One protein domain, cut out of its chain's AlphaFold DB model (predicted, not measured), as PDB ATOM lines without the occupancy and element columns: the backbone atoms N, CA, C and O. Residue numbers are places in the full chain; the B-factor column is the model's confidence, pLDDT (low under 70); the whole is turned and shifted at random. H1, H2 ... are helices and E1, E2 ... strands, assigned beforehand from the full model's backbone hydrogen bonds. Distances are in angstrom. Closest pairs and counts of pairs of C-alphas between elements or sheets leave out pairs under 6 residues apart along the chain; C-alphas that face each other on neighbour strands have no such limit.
ATOM      1  N   TYR A   3      71.582 -37.577  59.807       96.12
ATOM      2  CA  TYR A   3      70.404 -38.385  60.057       96.12
ATOM      3  C   TYR A   3      70.444 -39.660  59.215       96.12
ATOM      4  O   TYR A   3      70.771 -39.636  58.026       96.12
ATOM      5  N   SER A   4      70.064 -40.758  59.853       96.25
ATOM      6  CA  SER A   4      69.635 -41.982  59.196       96.25
ATOM      7  C   SER A   4      68.116 -41.960  59.100       96.25
ATOM      8  O   SER A   4      67.445 -41.699  60.106       96.25
ATOM      9  N   ILE A   5      67.579 -42.174  57.903       95.50
ATOM     10  CA  ILE A   5      66.155 -42.000  57.613       95.50
ATOM     11  C   ILE A   5      65.578 -43.211  56.886       95.50
ATOM     12  O   ILE A   5      66.293 -43.900  56.161       95.50
ATOM     13  N   GLU A   6      64.281 -43.452  57.066       94.19
ATOM     14  CA  GLU A   6      63.556 -44.378  56.199       94.19
ATOM     15  C   GLU A   6      63.447 -43.791  54.780       94.19
ATOM     16  O   GLU A   6      63.167 -42.595  54.630       94.19
ATOM     17  N   PRO A   7      63.640 -44.613  53.732       92.19
ATOM     18  CA  PRO A   7      63.657 -44.134  52.353       92.19
ATOM     19  C   PRO A   7      62.307 -43.606  51.879       92.19
ATOM     20  O   PRO A   7      62.262 -42.669  51.088       92.19
ATOM     21  N   TRP A   8      61.214 -44.159  52.397       89.19
ATOM     22  CA  TRP A   8      59.865 -43.769  52.010       89.19
ATOM     23  C   TRP A   8      59.311 -42.745  53.005       89.19
ATOM     24  O   TRP A   8      59.339 -43.001  54.215       89.19
ATOM     25  N   PRO A   9      58.815 -41.588  52.535       83.44
ATOM     26  CA  PRO A   9      58.152 -40.635  53.407       83.44
ATOM     27  C   PRO A   9      56.861 -41.239  53.969       83.44
ATOM     28  O   PRO A   9      56.141 -41.967  53.285       83.44
ATOM     29  N   ASP A  10      56.562 -40.925  55.227       81.69
ATOM     30  CA  ASP A  10      55.316 -41.330  55.880       81.69
ATOM     31  C   ASP A  10      54.415 -40.100  55.992       81.69
ATOM     32  O   ASP A  10      54.563 -39.285  56.904       81.69
ATOM     33  N   GLU A  11      53.478 -39.961  55.053       69.81
ATOM     34  CA  GLU A  11      52.552 -38.822  54.988       69.81
ATOM     35  C   GLU A  11      51.678 -38.687  56.247       69.81
ATOM     36  O   GLU A  11      51.199 -37.597  56.569       69.81
ATOM     37  N   ASN A  12      51.506 -39.773  57.007       71.00
ATOM     38  CA  ASN A  12      50.740 -39.765  58.249       71.00
ATOM     39  C   ASN A  12      51.576 -39.297  59.450       71.00
ATOM     40  O   ASN A  12      51.018 -38.988  60.510       71.00
ATOM     41  N   ARG A  13      52.904 -39.186  59.309       67.06
ATOM     42  CA  ARG A  13      53.786 -38.651  60.350       67.06
ATOM     43  C   ARG A  13      54.139 -37.198  60.092       67.06
ATOM     44  O   ARG A  13      54.949 -36.844  59.248       67.06
ATOM     45  N   LYS A  14      53.619 -36.337  60.969       59.19
ATOM     46  CA  LYS A  14      53.911 -34.893  60.979       59.19
ATOM     47  C   LYS A  14      55.343 -34.536  61.401       59.19
ATOM     48  O   LYS A  14      55.698 -33.362  61.377       59.19
ATOM     49  N   GLN A  15      56.141 -35.503  61.857       68.62
ATOM     50  CA  GLN A  15      57.484 -35.273  62.391       68.62
ATOM     51  C   GLN A  15      58.495 -36.169  61.675       68.62
ATOM     52  O   GLN A  15      58.341 -37.387  61.653       68.62
ATOM     53  N   GLY A  16      59.531 -35.553  61.109       84.81
ATOM     54  CA  GLY A  16      60.551 -36.233  60.320       84.81
ATOM     55  C   GLY A  16      61.539 -35.255  59.693       84.81
ATOM     56  O   GLY A  16      61.436 -34.039  59.878       84.81
ATOM     57  N   PHE A  17      62.501 -35.788  58.950       91.69
ATOM     58  CA  PHE A  17      63.412 -34.999  58.133       91.69
ATOM     59  C   PHE A  17      62.831 -34.891  56.725       91.69
ATOM     60  O   PHE A  17      62.850 -35.869  55.986       91.69
ATOM     61  N   LEU A  18      62.272 -33.728  56.376       91.19
ATOM     62  CA  LEU A  18      61.650 -33.498  55.063       91.19
ATOM     63  C   LEU A  18      60.583 -34.556  54.698       91.19
ATOM     64  O   LEU A  18      60.502 -35.003  53.562       91.19
ATOM     65  N   GLY A  19      59.784 -34.991  55.679       90.31
ATOM     66  CA  GLY A  19      58.754 -36.028  55.502       90.31
ATOM     67  C   GLY A  19      59.239 -37.470  55.698       90.31
ATOM     68  O   GLY A  19      58.415 -38.373  55.829       90.31
ATOM     69  N   HIS A  20      60.550 -37.699  55.806       92.25
ATOM     70  CA  HIS A  20      61.116 -39.018  56.093       92.25
ATOM     71  C   HIS A  20      61.208 -39.280  57.598       92.25
ATOM     72  O   HIS A  20      61.632 -38.415  58.376       92.25
ATOM     73  N   GLN A  21      60.863 -40.494  58.030       93.00
ATOM     74  CA  GLN A  21      61.062 -40.902  59.418       93.00
ATOM     75  C   GLN A  21      62.561 -40.913  59.748       93.00
ATOM     76  O   GLN A  21      63.348 -41.542  59.048       93.00
ATOM     77  N   ILE A  22      62.952 -40.276  60.856       93.81
ATOM     78  CA  ILE A  22      64.315 -40.372  61.393       93.81
ATOM     79  C   ILE A  22      64.433 -41.668  62.200       93.81
ATOM     80  O   ILE A  22      63.728 -41.852  63.193       93.81
ATOM     81  N   VAL A  23      65.336 -42.548  61.779       94.31
ATOM     82  CA  VAL A  23      65.667 -43.814  62.454       94.31
ATOM     83  C   VAL A  23      66.805 -43.610  63.451       94.31
ATOM     84  O   VAL A  23      66.815 -44.186  64.537       94.31
ATOM     85  N   GLY A  24      67.743 -42.730  63.110       94.62
ATOM     86  CA  GLY A  24      68.885 -42.396  63.945       94.62
ATOM     87  C   GLY A  24      69.422 -41.011  63.617       94.62
ATOM     88  O   GLY A  24      69.211 -40.484  62.525       94.62
ATOM     89  N   GLN A  25      70.122 -40.397  64.565       95.62
ATOM     90  CA  GLN A  25      70.772 -39.112  64.338       95.62
ATOM     91  C   GLN A  25      72.092 -39.013  65.084       95.62
ATOM     92  O   GLN A  25      72.253 -39.543  66.182       95.62
ATOM     93  N   HIS A  26      73.012 -38.260  64.499       95.31
ATOM     94  CA  HIS A  26      74.321 -37.994  65.049       95.31
ATOM     95  C   HIS A  26      74.696 -36.524  64.888       95.31
ATOM     96  O   HIS A  26      74.534 -35.903  63.827       95.31
ATOM     97  N   ARG A  27      75.220 -35.942  65.964       94.88
ATOM     98  CA  ARG A  27      75.794 -34.602  65.921       94.88
ATOM     99  C   ARG A  27      77.266 -34.714  65.544       94.88
ATOM    100  O   ARG A  27      78.058 -35.138  66.369       94.88
ATOM    101  N   LEU A  28      77.615 -34.225  64.355       92.12
ATOM    102  CA  LEU A  28      78.999 -34.072  63.882       92.12
ATOM    103  C   LEU A  28      79.732 -32.973  64.683       92.12
ATOM    104  O   LEU A  28      79.876 -31.835  64.225       92.12
ATOM    105  N   ALA A  29      80.093 -33.282  65.929       89.94
ATOM    106  CA  ALA A  29      80.707 -32.349  66.871       89.94
ATOM    107  C   ALA A  29      82.227 -32.254  66.692       89.94
ATOM    108  O   ALA A  29      82.771 -31.148  66.784       89.94
ATOM    109  N   ALA A  30      82.900 -33.366  66.391       90.81
ATOM    110  CA  ALA A  30      84.327 -33.355  66.102       90.81
ATOM    111  C   ALA A  30      84.589 -32.754  64.714       90.81
ATOM    112  O   ALA A  30      83.805 -32.932  63.781       90.81
ATOM    113  N   GLN A  31      85.691 -32.009  64.584       89.50
ATOM    114  CA  GLN A  31      86.106 -31.457  63.291       89.50
ATOM    115  C   GLN A  31      86.469 -32.577  62.311       89.50
ATOM    116  O   GLN A  31      86.028 -32.530  61.172       89.50
ATOM    117  N   SER A  32      87.148 -33.622  62.790       89.06
ATOM    118  CA  SER A  32      87.491 -34.810  62.001       89.06
ATOM    119  C   SER A  32      86.275 -35.458  61.337       89.06
ATOM    120  O   SER A  32      86.343 -35.832  60.173       89.06
ATOM    121  N   ASP A  33      85.147 -35.546  62.046       89.94
ATOM    122  CA  ASP A  33      83.919 -36.133  61.498       89.94
ATOM    123  C   ASP A  33      83.316 -35.241  60.414       89.94
ATOM    124  O   ASP A  33      82.799 -35.729  59.411       89.94
ATOM    125  N   ARG A  34      83.373 -33.917  60.611       90.25
ATOM    126  CA  ARG A  34      82.915 -32.958  59.601       90.25
ATOM    127  C   ARG A  34      83.775 -33.032  58.346       90.25
ATOM    128  O   ARG A  34      83.202 -33.061  57.264       90.25
ATOM    129  N   ASP A  35      85.093 -33.097  58.501       88.56
ATOM    130  CA  ASP A  35      86.039 -33.174  57.387       88.56
ATOM    131  C   ASP A  35      85.849 -34.484  56.611       88.56
ATOM    132  O   ASP A  35      85.634 -34.454  55.406       88.56
ATOM    133  N   ALA A  36      85.774 -35.624  57.306       87.12
ATOM    134  CA  ALA A  36      85.575 -36.929  56.674       87.12
ATOM    135  C   ALA A  36      84.267 -37.012  55.863       87.12
ATOM    136  O   ALA A  36      84.235 -37.569  54.764       87.12
ATOM    137  N   ILE A  37      83.176 -36.445  56.390       87.06
ATOM    138  CA  ILE A  37      81.894 -36.385  55.678       87.06
ATOM    139  C   ILE A  37      81.963 -35.404  54.502       87.06
ATOM    140  O   ILE A  37      81.455 -35.717  53.425       87.06
ATOM    141  N   ALA A  38      82.576 -34.232  54.688       85.81
ATOM    142  CA  ALA A  38      82.714 -33.228  53.638       85.81
ATOM    143  C   ALA A  38      83.556 -33.745  52.463       85.81
ATOM    144  O   ALA A  38      83.141 -33.595  51.314       85.81
ATOM    145  N   ASP A  39      84.677 -34.408  52.746       85.69
ATOM    146  CA  ASP A  39      85.559 -35.003  51.743       85.69
ATOM    147  C   ASP A  39      84.838 -36.086  50.939       85.69
ATOM    148  O   ASP A  39      84.926 -36.110  49.709       85.69
ATOM    149  N   MET A  40      84.063 -36.946  51.608       84.19
ATOM    150  CA  MET A  40      83.265 -37.961  50.922       84.19
ATOM    151  C   MET A  40      82.209 -37.328  50.010       84.19
ATOM    152  O   MET A  40      82.120 -37.711  48.844       84.19
ATOM    153  N   ILE A  41      81.435 -36.351  50.502       80.69
ATOM    154  CA  ILE A  41      80.404 -35.682  49.689       80.69
ATOM    155  C   ILE A  41      81.053 -34.981  48.492       80.69
ATOM    156  O   ILE A  41      80.596 -35.148  47.365       80.69
ATOM    157  N   SER A  42      82.142 -34.244  48.717       81.19
ATOM    158  CA  SER A  42      82.892 -33.561  47.661       81.19
ATOM    159  C   SER A  42      83.385 -34.549  46.599       81.19
ATOM    160  O   SER A  42      83.131 -34.367  45.407       81.19
ATOM    161  N   GLY A  43      83.991 -35.663  47.023       78.00
ATOM    162  CA  GLY A  43      84.416 -36.739  46.129       78.00
ATOM    163  C   GLY A  43      83.258 -37.343  45.331       78.00
ATOM    164  O   GLY A  43      83.405 -37.590  44.136       78.00
ATOM    165  N   ALA A  44      82.092 -37.503  45.961       76.62
ATOM    166  CA  ALA A  44      80.897 -38.049  45.332       76.62
ATOM    167  C   ALA A  44      80.308 -37.125  44.250       76.62
ATOM    168  O   ALA A  44      79.814 -37.625  43.241       76.62
ATOM    169  N   THR A  45      80.376 -35.798  44.413       70.81
ATOM    170  CA  THR A  45      79.715 -34.812  43.526       70.81
ATOM    171  C   THR A  45      80.309 -34.643  42.116       70.81
ATOM    172  O   THR A  45      79.835 -33.808  41.348       70.81
ATOM    173  N   HIS A  46      81.304 -35.444  41.725       65.81
ATOM    174  CA  HIS A  46      81.938 -35.390  40.395       65.81
ATOM    175  C   HIS A  46      81.358 -36.400  39.379       65.81
ATOM    176  O   HIS A  46      82.019 -36.767  38.408       65.81
ATOM    177  N   GLY A  47      80.138 -36.887  39.614       58.31
ATOM    178  CA  GLY A  47      79.503 -37.937  38.813       58.31
ATOM    179  C   GLY A  47      78.907 -37.500  37.477       58.31
ATOM    180  O   GLY A  47      78.414 -36.385  37.339       58.31
ATOM    181  N   ALA A  48      78.863 -38.431  36.518       58.69
ATOM    182  CA  ALA A  48      77.977 -38.366  35.355       58.69
ATOM    183  C   ALA A  48      76.662 -39.118  35.649       58.69
ATOM    184  O   ALA A  48      76.660 -40.061  36.440       58.69
ATOM    185  N   TRP A  49      75.548 -38.703  35.030       55.22
ATOM    186  CA  TRP A  49      74.246 -39.371  35.179       55.22
ATOM    187  C   TRP A  49      74.339 -40.817  34.683       55.22
ATOM    188  O   TRP A  49      74.435 -41.042  33.480       55.22
ATOM    189  N   ASP A  50      74.227 -41.780  35.594       57.56
ATOM    190  CA  ASP A  50      74.040 -43.210  35.278       57.56
ATOM    191  C   ASP A  50      72.833 -43.793  36.050       57.56
ATOM    192  O   ASP A  50      72.726 -44.981  36.345       57.56
ATOM    193  N   ALA A  51      71.924 -42.900  36.453       61.09
ATOM    194  CA  ALA A  51      70.950 -43.115  37.510       61.09
ATOM    195  C   ALA A  51      69.712 -43.918  37.081       61.09
ATOM    196  O   ALA A  51      69.039 -43.577  36.104       61.09
ATOM    197  N   ALA A  52      69.339 -44.909  37.896       63.56
ATOM    198  CA  ALA A  52      68.007 -45.515  37.899       63.56
ATOM    199  C   ALA A  52      66.915 -44.477  38.243       63.56
ATOM    200  O   ALA A  52      67.159 -43.548  39.008       63.56
ATOM    201  N   ALA A  53      65.684 -44.660  37.753       76.19
ATOM    202  CA  ALA A  53      64.558 -43.725  37.929       76.19
ATOM    203  C   ALA A  53      63.913 -43.717  39.342       76.19
ATOM    204  O   ALA A  53      62.704 -43.531  39.466       76.19
ATOM    205  N   CYS A  54      64.687 -43.961  40.403       85.56
ATOM    206  CA  CYS A  54      64.209 -44.018  41.794       85.56
ATOM    207  C   CYS A  54      64.733 -42.841  42.629       85.56
ATOM    208  O   CYS A  54      65.675 -42.162  42.222       85.56
ATOM    209  N   PHE A  55      64.157 -42.622  43.814       90.00
ATOM    210  CA  PHE A  55      64.708 -41.717  44.822       90.00
ATOM    211  C   PHE A  55      64.358 -42.220  46.231       90.00
ATOM    212  O   PHE A  55      63.370 -41.800  46.824       90.00
ATOM    213  N   ASP A  56      65.206 -43.114  46.753       92.19
ATOM    214  CA  ASP A  56      65.022 -43.819  48.031       92.19
ATOM    215  C   ASP A  56      66.112 -43.404  49.050       92.19
ATOM    216  O   ASP A  56      66.994 -44.212  49.395       92.19
ATOM    217  N   PRO A  57      66.144 -42.131  49.499       94.06
ATOM    218  CA  PRO A  57      67.244 -41.606  50.298       94.06
ATOM    219  C   PRO A  57      67.260 -42.204  51.709       94.06
ATOM    220  O   PRO A  57      66.288 -42.116  52.446       94.06
ATOM    221  N   ARG A  58      68.399 -42.763  52.127       95.62
ATOM    222  CA  ARG A  58      68.583 -43.351  53.477       95.62
ATOM    223  C   ARG A  58      69.474 -42.512  54.394       95.62
ATOM    224  O   ARG A  58      69.563 -42.757  55.600       95.62
ATOM    225  N   HIS A  59      70.126 -41.502  53.825       95.56
ATOM    226  CA  HIS A  59      71.023 -40.596  54.528       95.56
ATOM    227  C   HIS A  59      70.598 -39.157  54.293       95.56
ATOM    228  O   HIS A  59      70.291 -38.767  53.166       95.56
ATOM    229  N   ALA A  60      70.632 -38.363  55.358       95.56
ATOM    230  CA  ALA A  60      70.294 -36.957  55.285       95.56
ATOM    231  C   ALA A  60      71.206 -36.090  56.149       95.56
ATOM    232  O   ALA A  60      71.613 -36.480  57.242       95.56
ATOM    233  N   PHE A  61      71.501 -34.880  55.687       94.88
ATOM    234  CA  PHE A  61      72.336 -33.930  56.418       94.88
ATOM    235  C   PHE A  61      71.598 -32.622  56.641       94.88
ATOM    236  O   PHE A  61      70.925 -32.121  55.751       94.88
ATOM    237  N   ARG A  62      71.794 -32.027  57.819       95.19
ATOM    238  CA  ARG A  62      71.471 -30.619  58.076       95.19
ATOM    239  C   ARG A  62      72.746 -29.870  58.397       95.19
ATOM    240  O   ARG A  62      73.384 -30.155  59.420       95.19
ATOM    241  N   ALA A  63      73.097 -28.917  57.549       92.00
ATOM    242  CA  ALA A  63      74.267 -28.065  57.704       92.00
ATOM    243  C   ALA A  63      73.839 -26.601  57.831       92.00
ATOM    244  O   ALA A  63      72.800 -26.197  57.315       92.00
ATOM    245  N   ARG A  64      74.639 -25.800  58.539       91.44
ATOM    246  CA  ARG A  64      74.443 -24.351  58.630       91.44
ATOM    247  C   ARG A  64      75.566 -23.664  57.865       91.44
ATOM    248  O   ARG A  64      76.717 -23.780  58.272       91.44
ATOM    249  N   GLY A  65      75.218 -22.999  56.770       87.75
ATOM    250  CA  GLY A  65      76.109 -22.120  56.014       87.75
ATOM    251  C   GLY A  65      75.936 -20.656  56.423       87.75
ATOM    252  O   GLY A  65      75.174 -20.347  57.344       87.75
ATOM    253  N   SER A  66      76.614 -19.752  55.712       89.25
ATOM    254  CA  SER A  66      76.449 -18.297  55.865       89.25
ATOM    255  C   SER A  66      75.012 -17.850  55.607       89.25
ATOM    256  O   SER A  66      74.482 -17.012  56.332       89.25
ATOM    257  N   ASP A  67      74.374 -18.467  54.613       92.00
ATOM    258  CA  ASP A  67      73.080 -18.030  54.085       92.00
ATOM    259  C   ASP A  67      71.900 -18.696  54.812       92.00
ATOM    260  O   ASP A  67      70.743 -18.368  54.562       92.00
ATOM    261  N   GLY A  68      72.173 -19.635  55.728       95.62
ATOM    262  CA  GLY A  68      71.159 -20.304  56.540       95.62
ATOM    263  C   GLY A  68      71.345 -21.814  56.655       95.62
ATOM    264  O   GLY A  68      72.463 -22.329  56.685       95.62
ATOM    265  N   ILE A  69      70.228 -22.529  56.801       96.31
ATOM    266  CA  ILE A  69      70.199 -23.988  56.947       96.31
ATOM    267  C   ILE A  69      70.016 -24.639  55.578       96.31
ATOM    268  O   ILE A  69      69.068 -24.325  54.866       96.31
ATOM    269  N   TYR A  70      70.905 -25.573  55.263       94.62
ATOM    270  CA  TYR A  70      70.811 -26.446  54.102       94.62
ATOM    271  C   TYR A  70      70.464 -27.852  54.565       94.62
ATOM    272  O   TYR A  70      71.032 -28.352  55.547       94.62
ATOM    273  N   GLU A  71      69.555 -28.489  53.844       95.81
ATOM    274  CA  GLU A  71      69.123 -29.853  54.112       95.81
ATOM    275  C   GLU A  71      69.350 -30.718  52.884       95.81
ATOM    276  O   GLU A  71      69.006 -30.337  51.771       95.81
ATOM    277  N   PHE A  72      69.957 -31.878  53.089       94.75
ATOM    278  CA  PHE A  72      70.369 -32.773  52.020       94.75
ATOM    279  C   PHE A  72      69.684 -34.115  52.212       94.75
ATOM    280  O   PHE A  72      69.694 -34.644  53.325       94.75
ATOM    281  N   LEU A  73      69.162 -34.678  51.129       94.94
ATOM    282  CA  LEU A  73      68.743 -36.072  51.026       94.94
ATOM    283  C   LEU A  73      69.670 -36.768  50.032       94.94
ATOM    284  O   LEU A  73      69.815 -36.290  48.909       94.94
ATOM    285  N   LEU A  74      70.304 -37.872  50.431       93.12
ATOM    286  CA  LEU A  74      71.231 -38.621  49.581       93.12
ATOM    287  C   LEU A  74      70.662 -39.994  49.224       93.12
ATOM    288  O   LEU A  74      70.442 -40.837  50.099       93.12
ATOM    289  N   CYS A  75      70.503 -40.238  47.926       92.00
ATOM    290  CA  CYS A  75      70.136 -41.526  47.364       92.00
ATOM    291  C   CYS A  75      71.308 -42.095  46.553       92.00
ATOM    292  O   CYS A  75      71.527 -41.734  45.400       92.00
ATOM    293  N   PHE A  76      72.051 -43.033  47.142       88.56
ATOM    294  CA  PHE A  76      73.148 -43.722  46.447       88.56
ATOM    295  C   PHE A  76      72.662 -44.792  45.456       88.56
ATOM    296  O   PHE A  76      73.448 -45.246  44.634       88.56
ATOM    297  N   GLN A  77      71.384 -45.184  45.504       86.94
ATOM    298  CA  GLN A  77      70.805 -46.165  44.574       86.94
ATOM    299  C   GLN A  77      70.614 -45.578  43.171       86.94
ATOM    300  O   GLN A  77      70.901 -46.242  42.180       86.94
ATOM    301  N   CYS A  78      70.159 -44.325  43.088       86.69
ATOM    302  CA  CYS A  78      70.107 -43.574  41.835       86.69
ATOM    303  C   CYS A  78      71.266 -42.585  41.683       86.69
ATOM    304  O   CYS A  78      71.332 -41.894  40.682       86.69
ATOM    305  N   GLY A  79      72.181 -42.470  42.644       88.25
ATOM    306  CA  GLY A  79      73.283 -41.511  42.543       88.25
ATOM    307  C   GLY A  79      72.812 -40.055  42.490       88.25
ATOM    308  O   GLY A  79      73.362 -39.248  41.743       88.25
ATOM    309  N   GLN A  80      71.787 -39.701  43.269       88.69
ATOM    310  CA  GLN A  80      71.256 -38.338  43.341       88.69
ATOM    311  C   GLN A  80      71.260 -37.809  44.776       88.69
ATOM    312  O   GLN A  80      70.875 -38.498  45.721       88.69
ATOM    313  N   ALA A  81      71.646 -36.546  44.924       90.88
ATOM    314  CA  ALA A  81      71.429 -35.742  46.112       90.88
ATOM    315  C   ALA A  81      70.416 -34.634  45.815       90.88
ATOM    316  O   ALA A  81      70.548 -33.928  44.814       90.88
ATOM    317  N   VAL A  82      69.444 -34.447  46.703       93.44
ATOM    318  CA  VAL A  82      68.526 -33.304  46.668       93.44
ATOM    319  C   VAL A  82      68.894 -32.349  47.794       93.44
ATOM    320  O   VAL A  82      69.059 -32.772  48.940       93.44
ATOM    321  N   VAL A  83      69.037 -31.068  47.460       94.31
ATOM    322  CA  VAL A  83      69.462 -30.008  48.377       94.31
ATOM    323  C   VAL A  83      68.353 -28.981  48.526       94.31
ATOM    324  O   VAL A  83      68.010 -28.292  47.572       94.31
ATOM    325  N   TYR A  84      67.838 -28.838  49.740       95.75
ATOM    326  CA  TYR A  84      66.879 -27.810  50.121       95.75
ATOM    327  C   TYR A  84      67.638 -26.630  50.713       95.75
ATOM    328  O   TYR A  84      68.430 -26.779  51.652       95.75
ATOM    329  N   ARG A  85      67.421 -25.455  50.130       95.12
ATOM    330  CA  ARG A  85      68.172 -24.238  50.427       95.12
ATOM    331  C   ARG A  85      67.406 -23.305  51.362       95.12
ATOM    332  O   ARG A  85      66.174 -23.335  51.388       95.12
ATOM    333  N   PRO A  86      68.115 -22.403  52.067       95.62
ATOM    334  CA  PRO A  86      67.485 -21.414  52.941       95.62
ATOM    335  C   PRO A  86      66.496 -20.486  52.223       95.62
ATOM    336  O   PRO A  86      65.548 -20.008  52.838       95.62
ATOM    337  N   ASP A  87      66.707 -20.231  50.928       94.81
ATOM    338  CA  ASP A  87      65.845 -19.389  50.088       94.81
ATOM    339  C   ASP A  87      64.595 -20.123  49.565       94.81
ATOM    340  O   ASP A  87      63.855 -19.577  48.747       94.81
ATOM    341  N   GLY A  88      64.357 -21.357  50.021       93.81
ATOM    342  CA  GLY A  88      63.230 -22.194  49.614       93.81
ATOM    343  C   GLY A  88      63.432 -22.912  48.278       93.81
ATOM    344  O   GLY A  88      62.547 -23.654  47.852       93.81
ATOM    345  N   LYS A  89      64.575 -22.723  47.606       95.38
ATOM    346  CA  LYS A  89      64.885 -23.445  46.367       95.38
ATOM    347  C   LYS A  89      65.347 -24.865  46.650       95.38
ATOM    348  O   LYS A  89      65.859 -25.177  47.724       95.38
ATOM    349  N   THR A  90      65.178 -25.712  45.643       95.38
ATOM    350  CA  THR A  90      65.645 -27.095  45.660       95.38
ATOM    351  C   THR A  90      66.571 -27.320  44.474       95.38
ATOM    352  O   THR A  90      66.181 -27.049  43.340       95.38
ATOM    353  N   ASP A  91      67.772 -27.821  44.742       91.81
ATOM    354  CA  ASP A  91      68.749 -28.216  43.730       91.81
ATOM    355  C   ASP A  91      68.889 -29.747  43.711       91.81
ATOM    356  O   ASP A  91      68.675 -30.423  44.718       91.81
ATOM    357  N   SER A  92      69.251 -30.305  42.558       89.75
ATOM    358  CA  SER A  92      69.572 -31.726  42.394       89.75
ATOM    359  C   SER A  92      70.988 -31.875  41.864       89.75
ATOM    360  O   SER A  92      71.351 -31.226  40.885       89.75
ATOM    361  N   ILE A  93      71.777 -32.731  42.506       87.88
ATOM    362  CA  ILE A  93      73.193 -32.943  42.196       87.88
ATOM    363  C   ILE A  93      73.425 -34.439  42.001       87.88
ATOM    364  O   ILE A  93      72.909 -35.247  42.776       87.88
ATOM    365  N   PHE A  94      74.205 -34.820  40.989       86.62
ATOM    366  CA  PHE A  94      74.633 -36.210  40.847       86.62
ATOM    367  C   PHE A  94      75.735 -36.527  41.839       86.62
ATOM    368  O   PHE A  94      76.695 -35.773  41.996       86.62
ATOM    369  N   ILE A  95      75.580 -37.665  42.496       86.00
ATOM    370  CA  ILE A  95      76.558 -38.216  43.415       86.00
ATOM    371  C   ILE A  95      76.973 -39.603  42.937       86.00
ATOM    372  O   ILE A  95      76.173 -40.388  42.435       86.00
ATOM    373  N   THR A  96      78.244 -39.908  43.119       82.81
ATOM    374  CA  THR A  96      78.843 -41.219  42.874       82.81
ATOM    375  C   THR A  96      79.276 -41.849  44.186       82.81
ATOM    376  O   THR A  96      79.289 -41.207  45.235       82.81
ATOM    377  N   GLY A  97      79.637 -43.126  44.136       79.62
ATOM    378  CA  GLY A  97      80.073 -43.873  45.308       79.62
ATOM    379  C   GLY A  97      78.973 -44.754  45.884       79.62
ATOM    380  O   GLY A  97      77.971 -45.044  45.233       79.62
ATOM    381  N   LYS A  98      79.202 -45.240  47.103       83.00
ATOM    382  CA  LYS A  98      78.328 -46.191  47.793       83.00
ATOM    383  C   LYS A  98      77.981 -45.679  49.180       83.00
ATOM    384  O   LYS A  98      78.790 -45.013  49.822       83.00
ATOM    385  N   ALA A  99      76.810 -46.080  49.662       89.38
ATOM    386  CA  ALA A  99      76.356 -45.769  51.013       89.38
ATOM    387  C   ALA A  99      77.234 -46.398  52.115       89.38
ATOM    388  O   ALA A  99      77.143 -45.975  53.261       89.38
ATOM    389  N   ASP A 100      78.089 -47.376  51.791       91.75
ATOM    390  CA  ASP A 100      78.889 -48.149  52.754       91.75
ATOM    391  C   ASP A 100      79.681 -47.264  53.723       91.75
ATOM    392  O   ASP A 100      79.584 -47.451  54.931       91.75
ATOM    393  N   PHE A 101      80.366 -46.229  53.224       90.88
ATOM    394  CA  PHE A 101      81.116 -45.307  54.082       90.88
ATOM    395  C   PHE A 101      80.216 -44.612  55.116       90.88
ATOM    396  O   PHE A 101      80.557 -44.513  56.293       90.88
ATOM    397  N   LEU A 102      79.042 -44.147  54.686       92.94
ATOM    398  CA  LEU A 102      78.078 -43.482  55.558       92.94
ATOM    399  C   LEU A 102      77.409 -44.452  56.534       92.94
ATOM    400  O   LEU A 102      77.187 -44.101  57.692       92.94
ATOM    401  N   ASN A 103      77.117 -45.668  56.082       94.81
ATOM    402  CA  ASN A 103      76.604 -46.742  56.922       94.81
ATOM    403  C   ASN A 103      77.603 -47.094  58.026       94.81
ATOM    404  O   ASN A 103      77.225 -47.169  59.194       94.81
ATOM    405  N   ASP A 104      78.872 -47.267  57.672       94.56
ATOM    406  CA  ASP A 104      79.928 -47.622  58.613       94.56
ATOM    407  C   ASP A 104      80.229 -46.477  59.580       94.56
ATOM    408  O   ASP A 104      80.389 -46.722  60.778       94.56
ATOM    409  N   PHE A 105      80.200 -45.223  59.109       93.38
ATOM    410  CA  PHE A 105      80.287 -44.045  59.973       93.38
ATOM    411  C   PHE A 105      79.161 -44.021  61.017       93.38
ATOM    412  O   PHE A 105      79.405 -43.798  62.199       93.38
ATOM    413  N   LEU A 106      77.913 -44.257  60.607       94.62
ATOM    414  CA  LEU A 106      76.781 -44.267  61.535       94.62
ATOM    415  C   LEU A 106      76.872 -45.434  62.527       94.62
ATOM    416  O   LEU A 106      76.676 -45.232  63.726       94.62
ATOM    417  N   ARG A 107      77.246 -46.631  62.061       95.44
ATOM    418  CA  ARG A 107      77.435 -47.813  62.915       95.44
ATOM    419  C   ARG A 107      78.547 -47.621  63.942       95.44
ATOM    420  O   ARG A 107      78.347 -47.981  65.101       95.44
ATOM    421  N   SER A 108      79.685 -47.037  63.557       94.19
ATOM    422  CA  SER A 108      80.802 -46.782  64.481       94.19
ATOM    423  C   SER A 108      80.435 -45.798  65.597       94.19
ATOM    424  O   SER A 108      81.001 -45.862  66.684       94.19
ATOM    425  N   HIS A 109      79.419 -44.963  65.365       93.69
ATOM    426  CA  HIS A 109      78.835 -44.049  66.347       93.69
ATOM    427  C   HIS A 109      77.554 -44.588  67.006       93.69
ATOM    428  O   HIS A 109      76.817 -43.821  67.629       93.69
ATOM    429  N   ALA A 110      77.283 -45.893  66.877       94.88
ATOM    430  CA  ALA A 110      76.110 -46.577  67.424       94.88
ATOM    431  C   ALA A 110      74.762 -45.961  66.993       94.88
ATOM    432  O   ALA A 110      73.777 -45.998  67.733       94.88
TER     433      ALA A 110
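This is residues 3 to 110 of the 116 residues of an uncharacterized protein of Verrucomicrobia bacterium 12-59-8 (UniProt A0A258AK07). One twisted wall of six antiparallel strands has H2 packed on E2, E1 and E3, while H1, near H2, only grazes the sheet. A long loop, residues 45 to 58, leads from H1 to E3. Across the sheet the order is E2, E1, E3, E4, E5, E6; along the chain, 108 printed residues hold E1, E2, H1, E3, E4, E5, E6 and H2. The class is mixed; the whole is compact and rounded, 37 by 32 by 31 A, with a radius of gyration of the C-alphas of 13.6 A.

Start at E1, residues 3 to 9, a hairpin with E2, residues 20 to 26; N 4 and O 24 are 2.8 A apart, within hydrogen-bond range. E2, H1, residues 31 to 44, and E3, residues 59 to 65, make a split strand-helix-strand unit, with E1 between the two strands in the sheet and a right-handed crossover. Between E1 and E3, find N 3 and O 60 within hydrogen-bond range at 2.8 A. E3, E4, residues 68 to 75, E5, residues 80 to 84, and E6, residues 90 to 94, form a meander, each strand the antiparallel neighbour of the one before; in range are N 63 and O 70, 2.9 A, N 73 and O 82, 2.9 A, and N 83 and O 91, 2.8 A. H1 only grazes the sheet, with residues 37 to 44. H2, residues 100 to 108, is on the sheet at a height of 9.9 A, and its closest C-alphas to E3 are Leu 102 and His 59, 7.7 A. In H1 and H2 every O i to N i+4 pair is within hydrogen-bond range.

Find C-alpha 3 at (70.404, -38.385, 60.057), where E1 begins. E4 spans 23.1 A, H1 19.8 A and E3 19.2 A. H2 ends at C-alpha 108, (80.802, -46.782, 64.481).

The C-alphas farthest apart, Asn 12 and Ser 32, are 37.3 A apart. The printed part has no cut. The link H1 to E3 is long. Look for pLDDT under 70 at residues 11, 13 to 15 and 46 to 52.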